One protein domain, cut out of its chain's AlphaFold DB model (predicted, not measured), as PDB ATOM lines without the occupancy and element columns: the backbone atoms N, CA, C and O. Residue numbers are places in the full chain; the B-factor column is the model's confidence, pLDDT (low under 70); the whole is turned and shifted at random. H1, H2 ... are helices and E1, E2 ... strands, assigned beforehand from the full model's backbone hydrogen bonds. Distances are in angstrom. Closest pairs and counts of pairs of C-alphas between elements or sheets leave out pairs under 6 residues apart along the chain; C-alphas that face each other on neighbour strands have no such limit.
ATOM      1  N   GLN A 281     109.562 130.864 130.282       89.31
ATOM      2  CA  GLN A 281     110.481 130.251 129.326       89.31
ATOM      3  C   GLN A 281     111.923 130.441 129.815       89.31
ATOM      4  O   GLN A 281     112.295 131.503 130.316       89.31
ATOM      5  N   GLY A 282     112.732 129.392 129.729       87.50
ATOM      6  CA  GLY A 282     114.077 129.399 130.288       87.50
ATOM      7  C   GLY A 282     114.961 128.366 129.621       87.50
ATOM      8  O   GLY A 282     114.478 127.404 129.022       87.50
ATOM      9  N   THR A 283     116.270 128.571 129.727       91.12
ATOM     10  CA  THR A 283     117.272 127.627 129.233       91.12
ATOM     11  C   THR A 283     117.002 126.228 129.797       91.12
ATOM     12  O   THR A 283     116.725 126.078 130.987       91.12
ATOM     13  N   ASN A 284     117.085 125.201 128.945       90.75
ATOM     14  CA  ASN A 284     116.855 123.792 129.303       90.75
ATOM     15  C   ASN A 284     115.449 123.475 129.844       90.75
ATOM     16  O   ASN A 284     115.277 122.516 130.605       90.75
ATOM     17  N   LYS A 285     114.444 124.264 129.456       92.25
ATOM     18  CA  LYS A 285     113.035 123.928 129.660       92.25
ATOM     19  C   LYS A 285     112.380 123.518 128.351       92.25
ATOM     20  O   LYS A 285     112.726 124.013 127.281       92.25
ATOM     21  N   ILE A 286     111.398 122.639 128.460       91.81
ATOM     22  CA  ILE A 286     110.533 122.213 127.369       91.81
ATOM     23  C   ILE A 286     109.083 122.512 127.736       91.81
ATOM     24  O   ILE A 286     108.694 122.446 128.904       91.81
ATOM     25  N   LEU A 287     108.289 122.891 126.739       93.81
ATOM     26  CA  LEU A 287     106.866 123.139 126.917       93.81
ATOM     27  C   LEU A 287     106.143 121.786 126.948       93.81
ATOM     28  O   LEU A 287     106.081 121.094 125.933       93.81
ATOM     29  N   ALA A 288     105.632 121.395 128.114       93.19
ATOM     30  CA  ALA A 288     104.968 120.111 128.317       93.19
ATOM     31  C   ALA A 288     103.492 120.312 128.673       93.19
ATOM     32  O   ALA A 288     103.173 121.059 129.600       93.19
ATOM     33  N   SER A 289     102.608 119.633 127.938       93.50
ATOM     34  CA  SER A 289     101.170 119.597 128.223       93.50
ATOM     35  C   SER A 289     100.857 118.572 129.307       93.50
ATOM     36  O   SER A 289     101.376 117.457 129.275       93.50
ATOM     37  N   ASP A 290      99.975 118.927 130.235       91.88
ATOM     38  CA  ASP A 290      99.363 117.976 131.159       91.88
ATOM     39  C   ASP A 290      98.146 117.257 130.540       91.88
ATOM     40  O   ASP A 290      97.799 117.466 129.372       91.88
ATOM     41  N   ALA A 291      97.492 116.402 131.334       92.06
ATOM     42  CA  ALA A 291      96.318 115.627 130.924       92.06
ATOM     43  C   ALA A 291      95.070 116.484 130.623       92.06
ATOM     44  O   ALA A 291      94.122 115.986 130.019       92.06
ATOM     45  N   THR A 292      95.057 117.755 131.034       90.31
ATOM     46  CA  THR A 292      93.967 118.705 130.765       90.31
ATOM     47  C   THR A 292      94.226 119.578 129.536       90.31
ATOM     48  O   THR A 292      93.361 120.363 129.155       90.31
ATOM     49  N   GLY A 293      95.387 119.424 128.890       88.31
ATOM     50  CA  GLY A 293      95.782 120.230 127.736       88.31
ATOM     51  C   GLY A 293      96.458 121.552 128.108       88.31
ATOM     52  O   GLY A 293      96.702 122.371 127.222       88.31
ATOM     53  N   ASN A 294      96.770 121.779 129.390       87.94
ATOM     54  CA  ASN A 294      97.490 122.972 129.820       87.94
ATOM     55  C   ASN A 294      98.994 122.750 129.671       87.94
ATOM     56  O   ASN A 294      99.570 121.826 130.250       87.94
ATOM     57  N   ALA A 295      99.639 123.618 128.896       92.00
ATOM     58  CA  ALA A 295     101.070 123.560 128.651       92.00
ATOM     59  C   ALA A 295     101.842 124.468 129.616       92.00
ATOM     60  O   ALA A 295     101.450 125.605 129.866       92.00
ATOM     61  N   SER A 296     102.961 123.976 130.151       93.19
ATOM     62  CA  SER A 296     103.859 124.755 131.016       93.19
ATOM     63  C   SER A 296     105.330 124.448 130.732       93.19
ATOM     64  O   SER A 296     105.676 123.340 130.314       93.19
ATOM     65  N   TRP A 297     106.203 125.440 130.933       94.25
ATOM     66  CA  TRP A 297     107.650 125.297 130.763       94.25
ATOM     67  C   TRP A 297     108.258 124.533 131.941       94.25
ATOM     68  O   TRP A 297     108.359 125.073 133.045       94.25
ATOM     69  N   LYS A 298     108.700 123.302 131.691       92.88
ATOM     70  CA  LYS A 298     109.271 122.400 132.697       92.88
ATOM     71  C   LYS A 298     110.675 121.956 132.318       92.88
ATOM     72  O   LYS A 298     111.001 121.838 131.137       92.88
ATOM     73  N   HIS A 299     111.509 121.684 133.309       92.75
ATOM     74  CA  HIS A 299     112.737 120.934 133.090       92.75
ATOM     75  C   HIS A 299     112.404 119.494 132.700       92.75
ATOM     76  O   HIS A 299     111.406 118.929 133.147       92.75
ATOM     77  N   ALA A 300     113.266 118.871 131.895       90.56
ATOM     78  CA  ALA A 300     113.094 117.472 131.502       90.56
ATOM     79  C   ALA A 300     112.954 116.535 132.720       90.56
ATOM     80  O   ALA A 300     112.174 115.589 132.682       90.56
ATOM     81  N   SER A 301     113.642 116.844 133.826       90.06
ATOM     82  CA  SER A 301     113.566 116.107 135.093       90.06
ATOM     83  C   SER A 301     112.202 116.172 135.790       90.06
ATOM     84  O   SER A 301     111.916 115.334 136.637       90.06
ATOM     85  N   GLU A 302     111.366 117.159 135.469       91.56
ATOM     86  CA  GLU A 302     110.047 117.365 136.084       91.56
ATOM     87  C   GLU A 302     108.919 116.660 135.319       91.56
ATOM     88  O   GLU A 302     107.760 116.728 135.733       91.56
ATOM     89  N   ILE A 303     109.221 116.022 134.183       91.50
ATOM     90  CA  ILE A 303     108.225 115.388 133.317       91.50
ATOM     91  C   ILE A 303     108.292 113.869 133.518       91.50
ATOM     92  O   ILE A 303     109.245 113.226 133.070       91.50
ATOM     93  N   PRO A 304     107.286 113.261 134.175       86.38
ATOM     94  CA  PRO A 304     107.252 111.820 134.391       86.38
ATOM     95  C   PRO A 304     107.287 111.058 133.064       86.38
ATOM     96  O   PRO A 304     106.552 111.380 132.134       86.38
ATOM     97  N   GLY A 305     108.139 110.037 132.973       83.06
ATOM     98  CA  GLY A 305     108.258 109.200 131.774       83.06
ATOM     99  C   GLY A 305     109.121 109.794 130.658       83.06
ATOM    100  O   GLY A 305     109.504 109.058 129.748       83.06
ATOM    101  N   LEU A 306     109.523 111.065 130.758       83.12
ATOM    102  CA  LEU A 306     110.611 111.607 129.952       83.12
ATOM    103  C   LEU A 306     111.917 111.113 130.577       83.12
ATOM    104  O   LEU A 306     112.577 111.820 131.332       83.12
ATOM    105  N   GLY A 307     112.212 109.828 130.364       67.31
ATOM    106  CA  GLY A 307     113.388 109.175 130.913       67.31
ATOM    107  C   GLY A 307     114.615 110.007 130.578       67.31
ATOM    108  O   GLY A 307     115.052 110.038 129.428       67.31
ATOM    109  N   VAL A 308     115.150 110.704 131.581       61.44
ATOM    110  CA  VAL A 308     116.460 111.328 131.488       61.44
ATOM    111  C   VAL A 308     117.421 110.153 131.438       61.44
ATOM    112  O   VAL A 308     117.852 109.627 132.461       61.44
ATOM    113  N   ASN A 309     117.672 109.655 130.228       59.84
ATOM    114  CA  ASN A 309     118.812 108.803 129.989       59.84
ATOM    115  C   ASN A 309     120.002 109.699 130.292       59.84
ATOM    116  O   ASN A 309     120.397 110.522 129.467       59.84
ATOM    117  N   TYR A 310     120.511 109.594 131.519       51.22
ATOM    118  CA  TYR A 310     121.835 110.075 131.843       51.22
ATOM    119  C   TYR A 310     122.771 109.312 130.917       51.22
ATOM    120  O   TYR A 310     123.191 108.192 131.205       51.22
ATOM    121  N   VAL A 311     123.070 109.910 129.768       53.38
ATOM    122  CA  VAL A 311     124.260 109.570 129.009       53.38
ATOM    123  C   VAL A 311     125.399 110.139 129.837       53.38
ATOM    124  O   VAL A 311     125.903 111.232 129.600       53.38
ATOM    125  N   SER A 312     125.731 109.418 130.907       52.97
ATOM    126  CA  SER A 312     127.037 109.532 131.517       52.97
ATOM    127  C   SER A 312     128.025 109.283 130.387       52.97
ATOM    128  O   SER A 312     127.973 108.242 129.732       52.97
ATOM    129  N   THR A 313     128.926 110.231 130.152       54.69
ATOM    130  CA  THR A 313     130.075 110.044 129.256       54.69
ATOM    131  C   THR A 313     130.976 108.884 129.701       54.69
ATOM    132  O   THR A 313     131.919 108.539 129.001       54.69
ATOM    133  N   SER A 314     130.659 108.242 130.829       53.09
ATOM    134  CA  SER A 314     131.235 106.993 131.304       53.09
ATOM    135  C   SER A 314     130.256 105.825 131.073       53.09
ATOM    136  O   SER A 314     129.606 105.335 131.992       53.09
ATOM    137  N   ASN A 315     130.129 105.420 129.809       52.12
ATOM    138  CA  ASN A 315     129.926 104.054 129.295       52.12
ATOM    139  C   ASN A 315     128.889 103.075 129.889       52.12
ATOM    140  O   ASN A 315     128.968 101.899 129.543       52.12
ATOM    141  N   VAL A 316     127.882 103.464 130.676       55.38
ATOM    142  CA  VAL A 316     126.760 102.542 130.959       55.38
ATOM    143  C   VAL A 316     125.426 103.280 131.061       55.38
ATOM    144  O   VAL A 316     125.166 103.998 132.025       55.38
ATOM    145  N   ILE A 317     124.546 103.069 130.076       54.66
ATOM    146  CA  ILE A 317     123.139 103.481 130.156       54.66
ATOM    147  C   ILE A 317     122.358 102.340 130.808       54.66
ATOM    148  O   ILE A 317     122.088 101.317 130.177       54.66
ATOM    149  N   TYR A 318     121.957 102.515 132.065       46.50
ATOM    150  CA  TYR A 318     120.966 101.642 132.688       46.50
ATOM    151  C   TYR A 318     119.566 102.128 132.311       46.50
ATOM    152  O   TYR A 318     119.048 103.076 132.900       46.50
ATOM    153  N   SER A 319     118.933 101.477 131.332       48.25
ATOM    154  CA  SER A 319     117.504 101.682 131.091       48.25
ATOM    155  C   SER A 319     116.709 100.883 132.129       48.25
ATOM    156  O   SER A 319     116.883  99.672 132.301       48.25
ATOM    157  N   ARG A 320     115.829 101.562 132.870       45.31
ATOM    158  CA  ARG A 320     114.925 100.939 133.847       45.31
ATOM    159  C   ARG A 320     113.747 100.309 133.092       45.31
ATOM    160  O   ARG A 320     112.625 100.791 133.159       45.31
ATOM    161  N   GLY A 321     114.035  99.288 132.287       51.16
ATOM    162  CA  GLY A 321     113.048  98.657 131.405       51.16
ATOM    163  C   GLY A 321     113.463  97.323 130.779       51.16
ATOM    164  O   GLY A 321     112.745  96.822 129.925       51.16
ATOM    165  N   GLY A 322     114.599  96.735 131.169       47.72
ATOM    166  CA  GLY A 322     114.996  95.389 130.722       47.72
ATOM    167  C   GLY A 322     115.513  95.289 129.282       47.72
ATOM    168  O   GLY A 322     115.984  94.227 128.889       47.72
ATOM    169  N   ASN A 323     115.509  96.382 128.516       45.66
ATOM    170  CA  ASN A 323     116.153  96.439 127.207       45.66
ATOM    171  C   ASN A 323     117.561  97.021 127.358       45.66
ATOM    172  O   ASN A 323     117.743  98.231 127.532       45.66
ATOM    173  N   TYR A 324     118.553  96.136 127.308       47.25
ATOM    174  CA  TYR A 324     119.956  96.508 127.207       47.25
ATOM    175  C   TYR A 324     120.231  96.957 125.772       47.25
ATOM    176  O   TYR A 324     120.171  96.159 124.837       47.25
ATOM    177  N   ILE A 325     120.531  98.242 125.589       53.00
ATOM    178  CA  ILE A 325     121.143  98.707 124.346       53.00
ATOM    179  C   ILE A 325     122.588  98.226 124.406       53.00
ATOM    180  O   ILE A 325     123.372  98.711 125.220       53.00
ATOM    181  N   ASN A 326     122.924  97.240 123.575       45.09
ATOM    182  CA  ASN A 326     124.299  96.806 123.384       45.09
ATOM    183  C   ASN A 326     125.028  97.897 122.591       45.09
ATOM    184  O   ASN A 326     125.099  97.862 121.364       45.09
ATOM    185  N   ILE A 327     125.473  98.939 123.290       50.69
ATOM    186  CA  ILE A 327     126.429  99.886 122.732       50.69
ATOM    187  C   ILE A 327     127.741  99.120 122.740       50.69
ATOM    188  O   ILE A 327     128.194  98.741 123.817       50.69
ATOM    189  N   GLY A 328     128.287  98.833 121.556       50.81
ATOM    190  CA  GLY A 328     129.578  98.170 121.396       50.81
ATOM    191  C   GLY A 328     130.652  98.942 122.152       50.81
ATOM    192  O   GLY A 328     131.224  99.896 121.636       50.81
ATOM    193  N   GLY A 329     130.832  98.575 123.414       54.44
ATOM    194  CA  GLY A 329     131.804  99.156 124.310       54.44
ATOM    195  C   GLY A 329     133.156  98.475 124.143       54.44
ATOM    196  O   GLY A 329     133.229  97.401 123.533       54.44
ATOM    197  N   PRO A 330     134.213  99.094 124.691       54.53
ATOM    198  CA  PRO A 330     135.536  98.499 124.747       54.53
ATOM    199  C   PRO A 330     135.464  97.050 125.232       54.53
ATOM    200  O   PRO A 330     134.643  96.701 126.088       54.53
ATOM    201  N   THR A 331     136.329  96.201 124.687       69.31
ATOM    202  CA  THR A 331     136.504  94.836 125.188       69.31
ATOM    203  C   THR A 331     136.708  94.869 126.706       69.31
ATOM    204  O   THR A 331     137.237  95.836 127.256       69.31
ATOM    205  N   ILE A 332     136.303  93.815 127.420       68.38
ATOM    206  CA  ILE A 332     136.438  93.746 128.888       68.38
ATOM    207  C   ILE A 332     137.862  94.116 129.355       68.38
ATOM    208  O   ILE A 332     138.014  94.712 130.420       68.38
ATOM    209  N   SER A 333     138.905  93.841 128.557       67.44
ATOM    210  CA  SER A 333     140.277  94.242 128.892       67.44
ATOM    211  C   SER A 333     140.494  95.756 128.881       67.44
ATOM    212  O   SER A 333     141.140  96.270 129.785       67.44
ATOM    213  N   GLU A 334     139.926  96.481 127.920       73.31
ATOM    214  CA  GLU A 334     140.033  97.942 127.820       73.31
ATOM    215  C   GLU A 334     139.292  98.646 128.973       73.31
ATOM    216  O   GLU A 334     139.760  99.666 129.482       73.31
ATOM    217  N   PHE A 335     138.185  98.072 129.462       73.81
ATOM    218  CA  PHE A 335     137.520  98.557 130.677       73.81
ATOM    219  C   PHE A 335     138.390  98.359 131.928       73.81
ATOM    220  O   PHE A 335     138.537  99.272 132.743       73.81
ATOM    221  N   TRP A 336     139.019  97.189 132.071       74.88
ATOM    222  CA  TRP A 336     139.921  96.919 133.196       74.88
ATOM    223  C   TRP A 336     141.203  97.750 133.158       74.88
ATOM    224  O   TRP A 336     141.714  98.118 134.219       74.88
ATOM    225  N   ASP A 337     141.731  98.042 131.972       74.12
ATOM    226  CA  ASP A 337     142.872  98.942 131.815       74.12
ATOM    227  C   ASP A 337     142.482 100.374 132.192       74.12
ATOM    228  O   ASP A 337     143.197 100.996 132.972       74.12
ATOM    229  N   TYR A 338     141.301 100.853 131.786       75.50
ATOM    230  CA  TYR A 338     140.790 102.159 132.214       75.50
ATOM    231  C   TYR A 338     140.683 102.275 133.744       75.50
ATOM    232  O   TYR A 338     141.134 103.268 134.321       75.50
ATOM    233  N   LEU A 339     140.142 101.260 134.423       73.81
ATOM    234  CA  LEU A 339     140.051 101.260 135.887       73.81
ATOM    235  C   LEU A 339     141.433 101.268 136.559       73.81
ATOM    236  O   LEU A 339     141.619 101.966 137.559       73.81
ATOM    237  N   ARG A 340     142.412 100.541 136.003       76.62
ATOM    238  CA  ARG A 340     143.797 100.528 136.504       76.62
ATOM    239  C   ARG A 340     144.501 101.860 136.292       76.62
ATOM    240  O   ARG A 340     145.108 102.369 137.230       76.62
ATOM    241  N   THR A 341     144.412 102.436 135.097       78.62
ATOM    242  CA  THR A 341     145.077 103.702 134.763       78.62
ATOM    243  C   THR A 341     144.568 104.857 135.621       78.62
ATOM    244  O   THR A 341     145.337 105.758 135.940       78.62
ATOM    245  N   ASN A 342     143.305 104.811 136.050       72.50
ATOM    246  CA  ASN A 342     142.704 105.846 136.892       72.50
ATOM    247  C   ASN A 342     142.762 105.542 138.404       72.50
ATOM    248  O   ASN A 342     142.183 106.285 139.188       72.50
ATOM    249  N   GLY A 343     143.444 104.470 138.833       78.75
ATOM    250  CA  GLY A 343     143.624 104.150 140.257       78.75
ATOM    251  C   GLY A 343     142.351 103.706 140.991       78.75
ATOM    252  O   GLY A 343     142.336 103.671 142.216       78.75
TER     253      GLY A 343
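This is residues 281 to 343 of the 425 residues of an uncharacterized protein of Parcubacteria group bacterium GW2011_GWF2_38_76 (UniProt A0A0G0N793). There is little regular structure: a small two-stranded hairpin, E1 and E2, sits near one end of an elongated shape and a short helix, H1, at the other, with the long winding stretch of residues 300 to 331 between them. The printed part has 63 residues, of which the named elements, E1, E2 and H1 along the chain, hold only 20; the class is mixed and the sheet antiparallel. The whole is extended, with a radius of gyration of the C-alphas of 17.8 A and spans of 52 by 27 by 16 A.

E1, residues 285 to 289, begins at C-alpha 285, (113.035, 123.928, 129.660). E2 is residues 295 to 299. H1, residues 332 to 341, is 14.4 A long and ends at C-alpha 341, (145.077, 103.702, 134.763).

E1 and E2 form a hairpin with a tight link, antiparallel at 142 degrees between their directions. N 286 and O 298 are within hydrogen-bond range at 2.8 A. E1 and H1 are apart. In H1 every O i to N i+4 pair is within hydrogen-bond range.

The two C-alphas farthest apart, those of Thr 292 and Thr 341, are 53.4 A apart. The printed part has no cut. The link from E2 to H1 is long, 32 residues. Residues 307 to 333 have pLDDT under 70.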